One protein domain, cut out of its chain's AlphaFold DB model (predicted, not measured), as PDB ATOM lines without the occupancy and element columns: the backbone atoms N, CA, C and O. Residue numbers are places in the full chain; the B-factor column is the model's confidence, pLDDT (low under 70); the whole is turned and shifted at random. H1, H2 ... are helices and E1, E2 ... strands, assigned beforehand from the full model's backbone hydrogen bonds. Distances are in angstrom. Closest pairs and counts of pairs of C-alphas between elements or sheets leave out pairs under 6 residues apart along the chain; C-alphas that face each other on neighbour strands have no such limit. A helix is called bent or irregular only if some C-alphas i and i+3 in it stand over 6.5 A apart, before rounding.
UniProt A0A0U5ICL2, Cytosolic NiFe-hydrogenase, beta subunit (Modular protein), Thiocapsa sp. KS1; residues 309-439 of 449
ATOM      1  N   THR A 309     212.117 182.608 169.915       92.75
ATOM      2  CA  THR A 309     213.262 182.493 169.006       92.75
ATOM      3  C   THR A 309     214.224 183.675 169.120       92.75
ATOM      4  O   THR A 309     215.416 183.495 168.881       92.75
ATOM      5  N   ASP A 310     213.753 184.830 169.603       93.50
ATOM      6  CA  ASP A 310     214.574 186.022 169.834       93.50
ATOM      7  C   ASP A 310     215.308 185.990 171.188       93.50
ATOM      8  O   ASP A 310     216.166 186.837 171.446       93.50
ATOM      9  N   LEU A 311     214.994 185.040 172.084       94.38
ATOM     10  CA  LEU A 311     215.580 184.990 173.433       94.38
ATOM     11  C   LEU A 311     217.118 184.928 173.454       94.38
ATOM     12  O   LEU A 311     217.706 185.645 174.275       94.38
ATOM     13  N   PRO A 312     217.800 184.119 172.612       95.69
ATOM     14  CA  PRO A 312     219.259 184.092 172.579       95.69
ATOM     15  C   PRO A 312     219.859 185.469 172.273       95.69
ATOM     16  O   PRO A 312     220.776 185.903 172.977       95.69
ATOM     17  N   ASP A 313     219.302 186.171 171.285       95.06
ATOM     18  CA  ASP A 313     219.766 187.486 170.837       95.06
ATOM     19  C   ASP A 313     219.427 188.580 171.851       95.06
ATOM     20  O   ASP A 313     220.270 189.424 172.166       95.06
ATOM     21  N   LEU A 314     218.224 188.530 172.433       94.94
ATOM     22  CA  LEU A 314     217.805 189.425 173.508       94.94
ATOM     23  C   LEU A 314     218.785 189.359 174.684       94.94
ATOM     24  O   LEU A 314     219.234 190.394 175.179       94.94
ATOM     25  N   LEU A 315     219.135 188.148 175.122       95.94
ATOM     26  CA  LEU A 315     220.062 187.945 176.233       95.94
ATOM     27  C   LEU A 315     221.505 188.295 175.856       95.94
ATOM     28  O   LEU A 315     222.236 188.821 176.696       95.94
ATOM     29  N   ALA A 316     221.924 188.028 174.614       94.94
ATOM     30  CA  ALA A 316     223.256 188.377 174.125       94.94
ATOM     31  C   ALA A 316     223.483 189.894 174.114       94.94
ATOM     32  O   ALA A 316     224.534 190.345 174.570       94.94
ATOM     33  N   ALA A 317     222.493 190.659 173.645       94.19
ATOM     34  CA  ALA A 317     222.547 192.117 173.564       94.19
ATOM     35  C   ALA A 317     222.479 192.809 174.937       94.19
ATOM     36  O   ALA A 317     222.955 193.927 175.087       94.19
ATOM     37  N   ASN A 318     221.907 192.146 175.946       94.19
ATOM     38  CA  ASN A 318     221.678 192.722 177.271       94.19
ATOM     39  C   ASN A 318     222.663 192.231 178.342       94.19
ATOM     40  O   ASN A 318     222.347 192.288 179.527       94.19
ATOM     41  N   GLN A 319     223.849 191.732 177.984       92.31
ATOM     42  CA  GLN A 319     224.801 191.212 178.982       92.31
ATOM     43  C   GLN A 319     225.267 192.263 180.001       92.31
ATOM     44  O   GLN A 319     225.488 191.913 181.165       92.31
ATOM     45  N   ASP A 320     225.349 193.523 179.576       92.38
ATOM     46  CA  ASP A 320     225.796 194.661 180.390       92.38
ATOM     47  C   ASP A 320     224.628 195.538 180.872       92.38
ATOM     48  O   ASP A 320     224.816 196.675 181.292       92.38
ATOM     49  N   SER A 321     223.396 195.020 180.808       95.12
ATOM     50  CA  SER A 321     222.214 195.730 181.301       95.12
ATOM     51  C   SER A 321     222.280 195.944 182.816       95.12
ATOM     52  O   SER A 321     222.466 194.986 183.570       95.12
ATOM     53  N   ALA A 322     222.021 197.176 183.266       95.56
ATOM     54  CA  ALA A 322     221.927 197.527 184.688       95.56
ATOM     55  C   ALA A 322     220.833 196.739 185.437       95.56
ATOM     56  O   ALA A 322     220.916 196.563 186.651       95.56
ATOM     57  N   LEU A 323     219.853 196.176 184.713       96.06
ATOM     58  CA  LEU A 323     218.817 195.323 185.299       96.06
ATOM     59  C   LEU A 323     219.410 194.110 186.037       96.06
ATOM     60  O   LEU A 323     218.819 193.622 186.998       96.06
ATOM     61  N   TRP A 324     220.573 193.604 185.610       96.75
ATOM     62  CA  TRP A 324     221.217 192.488 186.305       96.75
ATOM     63  C   TRP A 324     221.645 192.844 187.721       96.75
ATOM     64  O   TRP A 324     221.563 191.976 188.590       96.75
ATOM     65  N   ASP A 325     222.082 194.081 187.942       96.62
ATOM     66  CA  ASP A 325     222.455 194.572 189.265       96.62
ATOM     67  C   ASP A 325     221.194 194.837 190.099       96.62
ATOM     68  O   ASP A 325     221.087 194.305 191.198       96.62
ATOM     69  N   GLU A 326     220.169 195.479 189.524       96.00
ATOM     70  CA  GLU A 326     218.869 195.715 190.188       96.00
ATOM     71  C   GLU A 326     218.229 194.415 190.722       96.00
ATOM     72  O   GLU A 326     217.800 194.321 191.875       96.00
ATOM     73  N   VAL A 327     218.174 193.370 189.888       96.19
ATOM     74  CA  VAL A 327     217.619 192.067 190.292       96.19
ATOM     75  C   VAL A 327     218.637 191.254 191.104       96.19
ATOM     76  O   VAL A 327     218.274 190.420 191.935       96.19
ATOM     77  N   GLY A 328     219.930 191.492 190.894       95.75
ATOM     78  CA  GLY A 328     221.009 190.904 191.681       95.75
ATOM     79  C   GLY A 328     220.962 191.315 193.153       95.75
ATOM     80  O   GLY A 328     221.199 190.462 194.006       95.75
ATOM     81  N   ASP A 329     220.598 192.566 193.435       95.88
ATOM     82  CA  ASP A 329     220.505 193.137 194.785       95.88
ATOM     83  C   ASP A 329     219.319 192.590 195.591       95.88
ATOM     84  O   ASP A 329     219.374 192.508 196.817       95.88
ATOM     85  N   THR A 330     218.254 192.165 194.909       95.81
ATOM     86  CA  THR A 330     217.092 191.509 195.537       95.81
ATOM     87  C   THR A 330     217.258 189.996 195.659       95.81
ATOM     88  O   THR A 330     216.608 189.352 196.486       95.81
ATOM     89  N   CYS A 331     218.130 189.395 194.851       96.62
ATOM     90  CA  CYS A 331     218.405 187.968 194.902       96.62
ATOM     91  C   CYS A 331     219.045 187.581 196.246       96.62
ATOM     92  O   CYS A 331     219.952 188.240 196.738       96.62
ATOM     93  N   LEU A 332     218.606 186.455 196.818       96.00
ATOM     94  CA  LEU A 332     219.194 185.897 198.047       96.00
ATOM     95  C   LEU A 332     220.301 184.865 197.775       96.00
ATOM     96  O   LEU A 332     220.759 184.198 198.700       96.00
ATOM     97  N   ALA A 333     220.647 184.620 196.505       94.94
ATOM     98  CA  ALA A 333     221.570 183.564 196.068       94.94
ATOM     99  C   ALA A 333     221.298 182.158 196.666       94.94
ATOM    100  O   ALA A 333     222.183 181.307 196.704       94.94
ATOM    101  N   CYS A 334     220.057 181.868 197.080       95.38
ATOM    102  CA  CYS A 334     219.707 180.646 197.820       95.38
ATOM    103  C   CYS A 334     219.682 179.361 196.967       95.38
ATOM    104  O   CYS A 334     219.551 178.259 197.494       95.38
ATOM    105  N   GLY A 335     219.744 179.481 195.636       95.12
ATOM    106  CA  GLY A 335     219.803 178.347 194.711       95.12
ATOM    107  C   GLY A 335     218.505 177.545 194.526       95.12
ATOM    108  O   GLY A 335     218.484 176.634 193.698       95.12
ATOM    109  N   GLN A 336     217.398 177.883 195.200       95.69
ATOM    110  CA  GLN A 336     216.131 177.134 195.084       95.69
ATOM    111  C   GLN A 336     215.646 177.006 193.630       95.69
ATOM    112  O   GLN A 336     215.237 175.930 193.190       95.69
ATOM    113  N   CYS A 337     215.803 178.071 192.840       96.12
ATOM    114  CA  CYS A 337     215.428 178.111 191.428       96.12
ATOM    115  C   CYS A 337     216.163 177.080 190.544       96.12
ATOM    116  O   CYS A 337     215.659 176.743 189.472       96.12
ATOM    117  N   THR A 338     217.343 176.577 190.940       96.44
ATOM    118  CA  THR A 338     218.039 175.498 190.214       96.44
ATOM    119  C   THR A 338     217.616 174.118 190.705       96.44
ATOM    120  O   THR A 338     217.556 173.190 189.897       96.44
ATOM    121  N   LYS A 339     217.280 173.975 191.992       95.06
ATOM    122  CA  LYS A 339     216.831 172.703 192.577       95.06
ATOM    123  C   LYS A 339     215.477 172.276 192.009       95.06
ATOM    124  O   LYS A 339     215.352 171.149 191.537       95.06
ATOM    125  N   VAL A 340     214.517 173.202 191.930       96.38
ATOM    126  CA  VAL A 340     213.160 172.924 191.412       96.38
ATOM    127  C   VAL A 340     213.054 172.961 189.881       96.38
ATOM    128  O   VAL A 340     212.011 172.650 189.312       96.38
ATOM    129  N   CYS A 341     214.110 173.373 189.172       97.50
ATOM    130  CA  CYS A 341     214.080 173.490 187.714       97.50
ATOM    131  C   CYS A 341     214.308 172.120 187.052       97.50
ATOM    132  O   CYS A 341     215.361 171.518 187.292       97.50
ATOM    133  N   PRO A 342     213.396 171.639 186.185       97.19
ATOM    134  CA  PRO A 342     213.481 170.294 185.612       97.19
ATOM    135  C   PRO A 342     214.676 170.123 184.659       97.19
ATOM    136  O   PRO A 342     215.206 169.032 184.531       97.19
ATOM    137  N   THR A 343     215.189 171.212 184.080       97.62
ATOM    138  CA  THR A 343     216.318 171.217 183.130       97.62
ATOM    139  C   THR A 343     217.670 171.584 183.756       97.62
ATOM    140  O   THR A 343     218.652 171.823 183.051       97.62
ATOM    141  N   CYS A 344     217.742 171.785 185.074       96.62
ATOM    142  CA  CYS A 344     218.998 172.100 185.764       96.62
ATOM    143  C   CYS A 344     219.748 170.823 186.151       96.62
ATOM    144  O   CYS A 344     219.163 169.938 186.768       96.62
ATOM    145  N   TYR A 345     221.049 170.798 185.868       95.44
ATOM    146  CA  TYR A 345     221.957 169.670 186.112       95.44
ATOM    147  C   TYR A 345     223.292 170.132 186.723       95.44
ATOM    148  O   TYR A 345     224.329 169.519 186.508       95.44
ATOM    149  N   CYS A 346     223.292 171.259 187.443       94.62
ATOM    150  CA  CYS A 346     224.463 171.690 188.205       94.62
ATOM    151  C   CYS A 346     224.703 170.700 189.348       94.62
ATOM    152  O   CYS A 346     223.770 170.399 190.098       94.62
ATOM    153  N   PHE A 347     225.936 170.234 189.488       95.38
ATOM    154  CA  PHE A 347     226.342 169.322 190.542       95.38
ATOM    155  C   PHE A 347     227.738 169.676 191.046       95.38
ATOM    156  O   PHE A 347     228.494 170.341 190.337       95.38
ATOM    157  N   ASP A 348     228.037 169.211 192.250       94.50
ATOM    158  CA  ASP A 348     229.371 169.187 192.833       94.50
ATOM    159  C   ASP A 348     229.781 167.731 193.086       94.50
ATOM    160  O   ASP A 348     228.935 166.826 193.100       94.50
ATOM    161  N   VAL A 349     231.079 167.504 193.240       95.12
ATOM    162  CA  VAL A 349     231.666 166.186 193.455       95.12
ATOM    163  C   VAL A 349     232.464 166.207 194.744       95.12
ATOM    164  O   VAL A 349     233.405 166.980 194.894       95.12
ATOM    165  N   LEU A 350     232.080 165.338 195.670       95.25
ATOM    166  CA  LEU A 350     232.642 165.269 197.012       95.25
ATOM    167  C   LEU A 350     233.213 163.873 197.251       95.25
ATOM    168  O   LEU A 350     232.688 162.890 196.732       95.25
ATOM    169  N   ASP A 351     234.259 163.790 198.066       95.88
ATOM    170  CA  ASP A 351     234.761 162.520 198.582       95.88
ATOM    171  C   ASP A 351     234.298 162.358 200.031       95.88
ATOM    172  O   ASP A 351     234.572 163.205 200.883       95.88
ATOM    173  N   GLU A 352     233.599 161.262 200.313       95.31
ATOM    174  CA  GLU A 352     233.263 160.846 201.672       95.31
ATOM    175  C   GLU A 352     234.156 159.682 202.073       95.31
ATOM    176  O   GLU A 352     234.168 158.647 201.409       95.31
ATOM    177  N   ILE A 353     234.907 159.857 203.155       94.81
ATOM    178  CA  ILE A 353     235.876 158.880 203.648       94.81
ATOM    179  C   ILE A 353     235.394 158.359 205.001       94.81
ATOM    180  O   ILE A 353     234.860 159.113 205.817       94.81
ATOM    181  N   ASP A 354     235.567 157.060 205.234       93.62
ATOM    182  CA  ASP A 354     235.284 156.444 206.522       93.62
ATOM    183  C   ASP A 354     236.149 157.042 207.650       93.62
ATOM    184  O   ASP A 354     237.196 157.655 207.434       93.62
ATOM    185  N   LEU A 355     235.724 156.849 208.901       94.75
ATOM    186  CA  LEU A 355     236.453 157.367 210.068       94.75
ATOM    187  C   LEU A 355     237.853 156.752 210.237       94.75
ATOM    188  O   LEU A 355     238.662 157.280 210.999       94.75
ATOM    189  N   LYS A 356     238.135 155.629 209.566       93.88
ATOM    190  CA  LYS A 356     239.443 154.964 209.587       93.88
ATOM    191  C   LYS A 356     240.398 155.530 208.534       93.88
ATOM    192  O   LYS A 356     241.582 155.204 208.577       93.88
ATOM    193  N   LEU A 357     239.904 156.385 207.636       92.69
ATOM    194  CA  LEU A 357     240.624 156.926 206.490       92.69
ATOM    195  C   LEU A 357     241.138 155.834 205.538       92.69
ATOM    196  O   LEU A 357     242.204 155.973 204.938       92.69
ATOM    197  N   GLU A 358     240.396 154.731 205.417       94.44
ATOM    198  CA  GLU A 358     240.779 153.575 204.596       94.44
ATOM    199  C   GLU A 358     239.941 153.466 203.330       94.44
ATOM    200  O   GLU A 358     240.488 153.298 202.241       94.44
ATOM    201  N   HIS A 359     238.624 153.584 203.463       96.44
ATOM    202  CA  HIS A 359     237.691 153.465 202.352       96.44
ATOM    203  C   HIS A 359     236.923 154.762 202.183       96.44
ATOM    204  O   HIS A 359     236.602 155.452 203.151       96.44
ATOM    205  N   GLY A 360     236.588 155.076 200.941       96.31
ATOM    206  CA  GLY A 360     235.746 156.212 200.636       96.31
ATOM    207  C   GLY A 360     234.911 155.992 199.394       96.31
ATOM    208  O   GLY A 360     235.045 155.000 198.672       96.31
ATOM    209  N   LYS A 361     234.016 156.941 199.164       96.69
ATOM    210  CA  LYS A 361     233.202 157.024 197.962       96.69
ATOM    211  C   LYS A 361     233.317 158.418 197.390       96.69
ATOM    212  O   LYS A 361     233.227 159.400 198.126       96.69
ATOM    213  N   ARG A 362     233.457 158.492 196.071       97.06
ATOM    214  CA  ARG A 362     233.227 159.737 195.355       97.06
ATOM    215  C   ARG A 362     231.752 159.833 195.024       97.06
ATOM    216  O   ARG A 362     231.204 158.944 194.372       97.06
ATOM    217  N   ILE A 363     231.131 160.911 195.467       96.94
ATOM    218  CA  ILE A 363     229.709 161.163 195.289       96.94
ATOM    219  C   ILE A 363     229.492 162.417 194.458       96.94
ATOM    220  O   ILE A 363     230.250 163.383 194.530       96.94
ATOM    221  N   ARG A 364     228.410 162.414 193.693       96.31
ATOM    222  CA  ARG A 364     227.865 163.583 193.024       96.31
ATOM    223  C   ARG A 364     226.653 164.078 193.797       96.31
ATOM    224  O   ARG A 364     225.752 163.301 194.096       96.31
ATOM    225  N   VAL A 365     226.600 165.374 194.083       96.56
ATOM    226  CA  VAL A 365     225.452 166.016 194.738       96.56
ATOM    227  C   VAL A 365     224.939 167.171 193.899       96.56
ATOM    228  O   VAL A 365     225.711 167.874 193.253       96.56
ATOM    229  N   TRP A 366     223.627 167.402 193.888       96.06
ATOM    230  CA  TRP A 366     223.085 168.586 193.227       96.06
ATOM    231  C   TRP A 366     223.698 169.846 193.822       96.06
ATOM    232  O   TRP A 366     223.630 170.064 195.031       96.06
ATOM    233  N   ASP A 367     224.097 170.771 192.958       95.56
ATOM    234  CA  ASP A 367     224.584 172.092 193.341       95.56
ATOM    235  C   ASP A 367     223.811 173.196 192.593       95.56
ATOM    236  O   ASP A 367     222.742 172.950 192.017       95.56
ATOM    237  N   SER A 368     224.244 174.448 192.686       95.88
ATOM    238  CA  SER A 368     223.587 175.593 192.076       95.88
ATOM    239  C   SER A 368     224.600 176.593 191.559       95.88
ATOM    240  O   SER A 368     225.411 177.117 192.314       95.88
ATOM    241  N   CYS A 369     224.443 176.996 190.299       95.00
ATOM    242  CA  CYS A 369     225.212 178.102 189.740       95.00
ATOM    243  C   CYS A 369     224.944 179.467 190.400       95.00
ATOM    244  O   CYS A 369     225.631 180.433 190.063       95.00
ATOM    245  N   LEU A 370     223.964 179.561 191.311       95.56
ATOM    246  CA  LEU A 370     223.722 180.761 192.114       95.56
ATOM    247  C   LEU A 370     224.503 180.796 193.432       95.56
ATOM    248  O   LEU A 370     224.653 181.881 193.991       95.56
ATOM    249  N   ILE A 371     225.024 179.659 193.898       93.44
ATOM    250  CA  ILE A 371     225.843 179.592 195.109       93.44
ATOM    251  C   ILE A 371     227.250 180.082 194.768       93.44
ATOM    252  O   ILE A 371     227.821 179.713 193.744       93.44
ATOM    253  N   GLU A 372     227.817 180.937 195.620       90.88
ATOM    254  CA  GLU A 372     229.107 181.590 195.366       90.88
ATOM    255  C   GLU A 372     230.237 180.586 195.104       90.88
ATOM    256  O   GLU A 372     230.995 180.751 194.144       90.88
ATOM    257  N   LYS A 373     230.307 179.525 195.919       90.94
ATOM    258  CA  LYS A 373     231.352 178.497 195.842       90.94
ATOM    259  C   LYS A 373     231.355 177.720 194.523       90.94
ATOM    260  O   LYS A 373     232.422 177.301 194.097       90.94
ATOM    261  N   PHE A 374     230.221 177.626 193.824       92.69
ATOM    262  CA  PHE A 374     230.111 176.895 192.554       92.69
ATOM    263  C   PHE A 374     231.028 177.448 191.450       92.69
ATOM    264  O   PHE A 374     231.370 176.755 190.496       92.69
ATOM    265  N   ALA A 375     231.387 178.732 191.522       91.69
ATOM    266  CA  ALA A 375     232.238 179.390 190.531       91.69
ATOM    267  C   ALA A 375     233.682 179.617 191.013       91.69
ATOM    268  O   ALA A 375     234.452 180.269 190.303       91.69
ATOM    269  N   VAL A 376     234.035 179.100 192.196       92.00
ATOM    270  CA  VAL A 376     235.394 179.164 192.737       92.00
ATOM    271  C   VAL A 376     236.245 178.091 192.066       92.00
ATOM    272  O   VAL A 376     235.860 176.927 192.003       92.00
ATOM    273  N   VAL A 377     237.409 178.486 191.560       91.12
ATOM    274  CA  VAL A 377     238.395 177.581 190.960       91.12
ATOM    275  C   VAL A 377     239.652 177.484 191.828       91.12
ATOM    276  O   VAL A 377     239.775 178.161 192.855       91.12
ATOM    277  N   ALA A 378     240.605 176.643 191.413       88.94
ATOM    278  CA  ALA A 378     241.900 176.506 192.073       88.94
ATOM    279  C   ALA A 378     242.563 177.877 192.323       88.94
ATOM    280  O   ALA A 378     242.532 178.765 191.473       88.94
ATOM    281  N   GLY A 379     243.133 178.054 193.518       90.00
ATOM    282  CA  GLY A 379     243.674 179.341 193.974       90.00
ATOM    283  C   GLY A 379     242.640 180.291 194.593       90.00
ATOM    284  O   GLY A 379     242.999 181.392 194.992       90.00
ATOM    285  N   GLY A 380     241.369 179.886 194.701       89.75
ATOM    286  CA  GLY A 380     240.316 180.691 195.332       89.75
ATOM    287  C   GLY A 380     239.737 181.787 194.431       89.75
ATOM    288  O   GLY A 380     238.921 182.589 194.882       89.75
ATOM    289  N   HIS A 381     240.127 181.832 193.156       92.25
ATOM    290  CA  HIS A 381     239.588 182.792 192.196       92.25
ATOM    291  C   HIS A 381     238.118 182.492 191.888       92.25
ATOM    292  O   HIS A 381     237.743 181.338 191.689       92.25
ATOM    293  N   ASN A 382     237.286 183.533 191.801       93.38
ATOM    294  CA  ASN A 382     235.867 183.403 191.477       93.38
ATOM    295  C   ASN A 382     235.475 184.335 190.326       93.38
ATOM    296  O   ASN A 382     235.394 185.552 190.484       93.38
ATOM    297  N   PHE A 383     235.170 183.755 189.163       88.25
ATOM    298  CA  PHE A 383     234.791 184.508 187.960       88.25
ATOM    299  C   PHE A 383     233.358 185.066 188.002       88.25
ATOM    300  O   PHE A 383     232.950 185.833 187.123       88.25
ATOM    301  N   ARG A 384     232.560 184.655 188.992       93.12
ATOM    302  CA  ARG A 384     231.167 185.076 189.195       93.12
ATOM    303  C   ARG A 384     230.925 185.354 190.681       93.12
ATOM    304  O   ARG A 384     230.017 184.782 191.284       93.12
ATOM    305  N   SER A 385     231.748 186.229 191.260       90.94
ATOM    306  CA  SER A 385     231.694 186.605 192.681       90.94
ATOM    307  C   SER A 385     230.437 187.396 193.061       90.94
ATOM    308  O   SER A 385     229.917 187.206 194.159       90.94
ATOM    309  N   SER A 386     229.884 188.218 192.161       94.62
ATOM    310  CA  SER A 386     228.650 188.969 192.432       94.62
ATOM    311  C   SER A 386     227.378 188.167 192.134       94.62
ATOM    312  O   SER A 386     227.341 187.309 191.243       94.62
ATOM    313  N   GLN A 387     226.307 188.475 192.871       94.81
ATOM    314  CA  GLN A 387     224.988 187.859 192.687       94.81
ATOM    315  C   GLN A 387     224.420 188.145 191.293       94.81
ATOM    316  O   GLN A 387     223.976 187.217 190.615       94.81
ATOM    317  N   ALA A 388     224.538 189.394 190.833       95.81
ATOM    318  CA  ALA A 388     224.149 189.836 189.497       95.81
ATOM    319  C   ALA A 388     224.774 188.965 188.394       95.81
ATOM    320  O   ALA A 388     224.074 188.428 187.534       95.81
ATOM    321  N   ARG A 389     226.090 188.705 188.467       95.62
ATOM    322  CA  ARG A 389     226.796 187.863 187.482       95.62
ATOM    323  C   ARG A 389     226.312 186.414 187.494       95.62
ATOM    324  O   ARG A 389     226.230 185.795 186.431       95.62
ATOM    325  N   ARG A 390     225.990 185.858 188.668       96.19
ATOM    326  CA  ARG A 390     225.437 184.497 188.792       96.19
ATOM    327  C   ARG A 390     224.014 184.410 188.244       96.19
ATOM    328  O   ARG A 390     223.708 183.482 187.492       96.19
ATOM    329  N   LEU A 391     223.170 185.393 188.556       95.94
ATOM    330  CA  LEU A 391     221.807 185.484 188.040       95.94
ATOM    331  C   LEU A 391     221.809 185.623 186.514       95.94
ATOM    332  O   LEU A 391     221.183 184.817 185.823       95.94
ATOM    333  N   ARG A 392     222.606 186.552 185.980       96.38
ATOM    334  CA  ARG A 392     222.830 186.714 184.540       96.38
ATOM    335  C   ARG A 392     223.259 185.405 183.884       96.38
ATOM    336  O   ARG A 392     222.671 184.988 182.888       96.38
ATOM    337  N   HIS A 393     224.242 184.714 184.466       96.25
ATOM    338  CA  HIS A 393     224.697 183.418 183.958       96.25
ATOM    339  C   HIS A 393     223.565 182.384 183.920       96.25
ATOM    340  O   HIS A 393     223.432 181.665 182.930       96.25
ATOM    341  N   ARG A 394     222.721 182.316 184.955       96.38
ATOM    342  CA  ARG A 394     221.557 181.423 184.973       96.38
ATOM    343  C   ARG A 394     220.617 181.694 183.796       96.38
ATOM    344  O   ARG A 394     220.220 180.739 183.130       96.38
ATOM    345  N   PHE A 395     220.261 182.951 183.546       97.06
ATOM    346  CA  PHE A 395     219.337 183.311 182.468       97.06
ATOM    347  C   PHE A 395     219.944 183.094 181.083       97.06
ATOM    348  O   PHE A 395     219.318 182.433 180.256       97.06
ATOM    349  N   LEU A 396     221.194 183.509 180.864       97.00
ATOM    350  CA  LEU A 396     221.934 183.214 179.631       97.00
ATOM    351  C   LEU A 396     222.037 181.712 179.375       97.00
ATOM    352  O   LEU A 396     221.842 181.252 178.253       97.00
ATOM    353  N   ARG A 397     222.275 180.910 180.414       96.31
ATOM    354  CA  ARG A 397     222.327 179.457 180.259       96.31
ATOM    355  C   ARG A 397     220.988 178.884 179.811       96.31
ATOM    356  O   ARG A 397     220.974 177.975 178.991       96.31
ATOM    357  N   LYS A 398     219.881 179.428 180.317       97.06
ATOM    358  CA  LYS A 398     218.527 178.957 180.008       97.06
ATOM    359  C   LYS A 398     217.987 179.456 178.669       97.06
ATOM    360  O   LYS A 398     217.251 178.710 178.035       97.06
ATOM    361  N   GLY A 399     218.334 180.666 178.243       96.12
ATOM    362  CA  GLY A 399     217.802 181.263 177.015       96.12
ATOM    363  C   GLY A 399     218.779 181.345 175.842       96.12
ATOM    364  O   GLY A 399     218.335 181.614 174.738       96.12
ATOM    365  N   LYS A 400     220.083 181.108 176.048       96.75
ATOM    366  CA  LYS A 400     221.119 181.233 175.006       96.75
ATOM    367  C   LYS A 400     222.042 180.015 174.938       96.75
ATOM    368  O   LYS A 400     222.010 179.274 173.965       96.75
ATOM    369  N   TYR A 401     222.836 179.753 175.979       96.19
ATOM    370  CA  TYR A 401     223.955 178.802 175.874       96.19
ATOM    371  C   TYR A 401     223.516 177.359 175.591       96.19
ATOM    372  O   TYR A 401     224.164 176.657 174.819       96.19
ATOM    373  N   GLN A 402     222.414 176.904 176.202       95.50
ATOM    374  CA  GLN A 402     221.883 175.562 175.928       95.50
ATOM    375  C   GLN A 402     221.341 175.444 174.498       95.50
ATOM    376  O   GLN A 402     221.535 174.406 173.871       95.50
ATOM    377  N   TYR A 403     220.753 176.515 173.962       95.75
ATOM    378  CA  TYR A 403     220.301 176.549 172.575       95.75
ATOM    379  C   TYR A 403     221.486 176.495 171.605       95.75
ATOM    380  O   TYR A 403     221.488 175.678 170.695       95.75
ATOM    381  N   GLU A 404     222.548 177.260 171.852       95.31
ATOM    382  CA  GLU A 404     223.756 177.230 171.014       95.31
ATOM    383  C   GLU A 404     224.467 175.868 171.041       95.31
ATOM    384  O   GLU A 404     224.994 175.426 170.026       95.31
ATOM    385  N   SER A 405     224.475 175.190 172.193       94.00
ATOM    386  CA  SER A 405     225.170 173.902 172.348       94.00
ATOM    387  C   SER A 405     224.341 172.702 171.882       94.00
ATOM    388  O   SER A 405     224.895 171.717 171.404       94.00
ATOM    389  N   TYR A 406     223.016 172.753 172.052       94.38
ATOM    390  CA  TYR A 406     222.140 171.588 171.893       94.38
ATOM    391  C   TYR A 406     220.906 171.855 171.022       94.38
ATOM    392  O   TYR A 406     220.078 170.964 170.868       94.38
ATOM    393  N   GLY A 407     220.736 173.045 170.449       94.19
ATOM    394  CA  GLY A 407     219.575 173.407 169.622       94.19
ATOM    395  C   GLY A 407     218.240 173.443 170.374       94.19
ATOM    396  O   GLY A 407     217.191 173.524 169.748       94.19
ATOM    397  N   LEU A 408     218.264 173.357 171.706       94.88
ATOM    398  CA  LEU A 408     217.087 173.334 172.568       94.88
ATOM    399  C   LEU A 408     217.250 174.374 173.675       94.88
ATOM    400  O   LEU A 408     218.310 174.480 174.301       94.88
ATOM    401  N   LEU A 409     216.190 175.137 173.939       96.44
ATOM    402  CA  LEU A 409     216.185 176.107 175.027       96.44
ATOM    403  C   LEU A 409     216.239 175.403 176.382       96.44
ATOM    404  O   LEU A 409     215.685 174.331 176.605       96.44
ATOM    405  N   GLY A 410     216.908 176.051 177.327       96.81
ATOM    406  CA  GLY A 410     217.071 175.551 178.680       96.81
ATOM    407  C   GLY A 410     215.879 175.797 179.598       96.81
ATOM    408  O   GLY A 410     215.818 175.206 180.677       96.81
ATOM    409  N   CYS A 411     214.960 176.687 179.235       97.75
ATOM    410  CA  CYS A 411     213.725 176.944 179.969       97.75
ATOM    411  C   CYS A 411     212.552 176.239 179.277       97.75
ATOM    412  O   CYS A 411     212.402 176.350 178.070       97.75
ATOM    413  N   VAL A 412     211.704 175.563 180.054       97.19
ATOM    414  CA  VAL A 412     210.489 174.884 179.558       97.19
ATOM    415  C   VAL A 412     209.198 175.577 180.005       97.19
ATOM    416  O   VAL A 412     208.123 175.004 179.902       97.19
ATOM    417  N   GLY A 413     209.287 176.773 180.593       96.88
ATOM    418  CA  GLY A 413     208.111 177.565 180.978       96.88
ATOM    419  C   GLY A 413     207.310 177.042 182.176       96.88
ATOM    420  O   GLY A 413     206.266 177.600 182.481       96.88
ATOM    421  N   CYS A 414     207.790 176.021 182.898       96.00
ATOM    422  CA  CYS A 414     207.037 175.349 183.973       96.00
ATOM    423  C   CYS A 414     206.705 176.192 185.221       96.00
ATOM    424  O   CYS A 414     206.085 175.668 186.132       96.00
ATOM    425  N   GLY A 415     207.188 177.433 185.348       95.12
ATOM    426  CA  GLY A 415     206.860 178.321 186.478       95.12
ATOM    427  C   GLY A 415     207.438 177.958 187.859       95.12
ATOM    428  O   GLY A 415     207.548 178.849 188.701       95.12
ATOM    429  N   ARG A 416     207.906 176.721 188.098       95.75
ATOM    430  CA  ARG A 416     208.382 176.248 189.424       95.75
ATOM    431  C   ARG A 416     209.379 177.186 190.108       95.75
ATOM    432  O   ARG A 416     209.296 177.417 191.307       95.75
ATOM    433  N   CYS A 417     210.323 177.743 189.346       96.25
ATOM    434  CA  CYS A 417     211.347 178.634 189.897       96.25
ATOM    435  C   CYS A 417     210.848 180.032 190.285       96.25
ATOM    436  O   CYS A 417     211.514 180.677 191.084       96.25
ATOM    437  N   ALA A 418     209.730 180.489 189.714       95.88
ATOM    438  CA  ALA A 418     209.087 181.739 190.110       95.88
ATOM    439  C   ALA A 418     208.325 181.541 191.427       95.88
ATOM    440  O   ALA A 418     208.505 182.322 192.352       95.88
ATOM    441  N   LEU A 419     207.568 180.441 191.539       94.12
ATOM    442  CA  LEU A 419     206.836 180.094 192.763       94.12
ATOM    443  C   LEU A 419     207.762 179.870 193.960       94.12
ATOM    444  O   LEU A 419     207.458 180.318 195.058       94.12
ATOM    445  N   SER A 420     208.899 179.195 193.763       95.00
ATOM    446  CA  SER A 420     209.844 178.945 194.856       95.00
ATOM    447  C   SER A 420     210.752 180.131 195.179       95.00
ATOM    448  O   SER A 420     211.589 180.021 196.066       95.00
ATOM    449  N   CYS A 421     210.667 181.258 194.466       96.75
ATOM    450  CA  CYS A 421     211.564 182.377 194.723       96.75
ATOM    451  C   CYS A 421     211.071 183.210 195.922       96.75
ATOM    452  O   CYS A 421     210.073 183.914 195.780       96.75
ATOM    453  N   PRO A 422     211.792 183.244 197.062       96.44
ATOM    454  CA  PRO A 422     211.402 184.079 198.204       96.44
ATOM    455  C   PRO A 422     211.512 185.587 197.922       96.44
ATOM    456  O   PRO A 422     210.927 186.387 198.637       96.44
ATOM    457  N   ALA A 423     212.267 185.975 196.888       96.88
ATOM    458  CA  ALA A 423     212.405 187.358 196.429       96.88
ATOM    459  C   ALA A 423     211.464 187.695 195.256       96.88
ATOM    460  O   ALA A 423     211.596 188.753 194.652       96.88
ATOM    461  N   HIS A 424     210.554 186.783 194.888       96.19
ATOM    462  CA  HIS A 424     209.580 186.962 193.804       96.19
ATOM    463  C   HIS A 424     210.186 187.285 192.422       96.19
ATOM    464  O   HIS A 424     209.536 187.881 191.564       96.19
ATOM    465  N   ILE A 425     211.423 186.844 192.161       96.88
ATOM    466  CA  ILE A 425     212.063 186.976 190.846       96.88
ATOM    467  C   ILE A 425     211.455 185.947 189.889       96.88
ATOM    468  O   ILE A 425     211.589 184.735 190.089       96.88
ATOM    469  N   THR A 426     210.839 186.417 188.802       97.00
ATOM    470  CA  THR A 426     210.206 185.553 187.795       97.00
ATOM    471  C   THR A 426     210.915 185.643 186.438       97.00
ATOM    472  O   THR A 426     211.426 186.706 186.077       97.00
ATOM    473  N   PRO A 427     210.951 184.552 185.642       96.44
ATOM    474  CA  PRO A 427     211.539 184.614 184.311       96.44
ATOM    475  C   PRO A 427     210.839 185.585 183.362       96.44
ATOM    476  O   PRO A 427     211.529 186.326 182.675       96.44
ATOM    477  N   ILE A 428     209.502 185.608 183.342       96.12
ATOM    478  CA  ILE A 428     208.745 186.537 182.493       96.12
ATOM    479  C   ILE A 428     209.003 187.986 182.898       96.12
ATOM    480  O   ILE A 428     209.322 188.786 182.028       96.12
ATOM    481  N   GLY A 429     208.952 188.314 184.195       95.94
ATOM    482  CA  GLY A 429     209.176 189.686 184.656       95.94
ATOM    483  C   GLY A 429     210.537 190.217 184.214       95.94
ATOM    484  O   GLY A 429     210.629 191.305 183.650       95.94
ATOM    485  N   LEU A 430     211.590 189.412 184.377       95.94
ATOM    486  CA  LEU A 430     212.926 189.784 183.922       95.94
ATOM    487  C   LEU A 430     213.016 189.878 182.388       95.94
ATOM    488  O   LEU A 430     213.501 190.878 181.868       95.94
ATOM    489  N   LEU A 431     212.591 188.838 181.662       96.25
ATOM    490  CA  LEU A 431     212.762 188.764 180.207       96.25
ATOM    491  C   LEU A 431     211.947 189.836 179.477       96.25
ATOM    492  O   LEU A 431     212.476 190.463 178.563       96.25
ATOM    493  N   ASN A 432     210.716 190.109 179.912       96.38
ATOM    494  CA  ASN A 432     209.899 191.176 179.337       96.38
ATOM    495  C   ASN A 432     210.483 192.556 179.664       96.38
ATOM    496  O   ASN A 432     210.542 193.405 178.783       96.38
ATOM    497  N   THR A 433     211.018 192.767 180.874       96.19
ATOM    498  CA  THR A 433     211.709 194.028 181.209       96.19
ATOM    499  C   THR A 433     212.951 194.240 180.338       96.19
ATOM    500  O   THR A 433     213.200 195.353 179.879       96.19
ATOM    501  N   LEU A 434     213.726 193.182 180.061       94.25
ATOM    502  CA  LEU A 434     214.850 193.255 179.119       94.25
ATOM    503  C   LEU A 434     214.386 193.567 177.692       94.25
ATOM    504  O   LEU A 434     215.033 194.352 177.001       94.25
ATOM    505  N   ALA A 435     213.288 192.952 177.244       92.69
ATOM    506  CA  ALA A 435     212.721 193.199 175.922       92.69
ATOM    507  C   ALA A 435     212.221 194.643 175.780       92.69
ATOM    508  O   ALA A 435     212.492 195.282 174.765       92.69
ATOM    509  N   GLU A 436     211.568 195.174 176.812       92.81
ATOM    510  CA  GLU A 436     211.059 196.543 176.830       92.81
ATOM    511  C   GLU A 436     212.194 197.568 176.837       92.81
ATOM    512  O   GLU A 436     212.225 198.446 175.986       92.81
ATOM    513  N   ARG A 437     213.210 197.400 177.698       87.56
ATOM    514  CA  ARG A 437     214.387 198.293 177.730       87.56
ATOM    515  C   ARG A 437     215.226 198.245 176.445       87.56
ATOM    516  O   ARG A 437     216.043 199.135 176.219       87.56
ATOM    517  N   ARG A 438     215.054 197.210 175.613       74.75
ATOM    518  CA  ARG A 438     215.674 197.112 174.283       74.75
ATOM    519  C   ARG A 438     214.912 197.913 173.229       74.75
ATOM    520  O   ARG A 438     215.549 198.350 172.270       74.75
ATOM    521  N   ARG A 439     213.587 198.085 173.356       62.50
ATOM    522  CA  ARG A 439     212.835 198.957 172.446       62.50
ATOM    523  C   ARG A 439     213.415 200.359 172.620       62.50
ATOM    524  O   ARG A 439     213.403 200.883 173.732       62.50
TER     525      ARG A 439
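Overview. This is residues 309 to 439 of the 449 residues of the protein "Cytosolic NiFe-hydrogenase, beta subunit (Modular protein)" of Thiocapsa sp. KS1 (UniProt A0A0U5ICL2). Picture a helical body with one long arm: H5, the longest helix and kinked, runs through the body, H1 packs on its residues 395 to 403, H2 meets its residues 387 to 392 at a corner, and H7 is near it, while the short H3 and H6 sit together. The arm is the twisted hairpin of E1 and E2, which makes the length and whose tip, residues 354 to 359, sticks out. The printed part has 131 residues with seven named helices and two strands, in the order H1 H2 H3 E1 E2 H4 H5 H6 H7; the class is mostly helix, and the sheet is E1 - E2, antiparallel. The whole is only just compact, close to loose, with a radius of gyration of the C-alphas of 16.7 A and spans of 63 by 28 by 28 A.

Along the chain. Find C-alpha 309 at (213.262, 182.493, 169.006); from there H1 runs to residue 317 and is irregular, with C-alphas 309 and 312 7.2 A apart. H2 is residues 323 to 330 and H3 residues 336 to 339. E1, residues 347 to 353, covers 19.3 A, and E2, residues 359 to 366, begins at (237.691, 153.465, 202.352) and covers 22.9 A. H4 is residues 372 to 375. H5, residues 387 to 406, covers 26.6 A; it has a kink of 45 degrees near residue 397 and is irregular, with C-alphas 399 and 402 7.1 A apart. H6 is residues 416 to 419, and H7, residues 427 to 438, covers 16.5 A and ends at (215.674, 197.112, 174.283).

Arrangement. Look first at Pro 312 and Lys 400, the closest C-alphas of H1 and H5 at 4.2 A; these helices touch at a steep tilt of 44 degrees, opposite ways, through residues 395 to 403 alone of H5. H2 touches H5 at its residues 387 to 392 alone, closest at C-alphas Gly 328 and Ala 388, 4.0 A, with a steep tilt of 54 degrees. H1 and H7 only just touch, with 3 pairs of C-alphas within 8 A, the closest Leu 314 and Ala 435 at 6.8 A. H3 touches H6, closest at C-alphas Cys 337 and Cys 417, 4.4 A. H4 touches no helix. In the hairpin, N 350 and O 363 are 2.9 A apart, within hydrogen-bond range. Every O i to N i+4 pair is within range in H7, against 4 of 5 in H1, 3 of 4 in H2 and 13 of 16 in H5; H3, H4 and H6 are too short for such a pair.

Size, cuts and confidence. The two C-alphas farthest apart, Lys 356 and Arg 439, are 63.4 A apart. The printed part has no cut, and H4 to H5 is the long link. Residue 439 alone is under pLDDT 70.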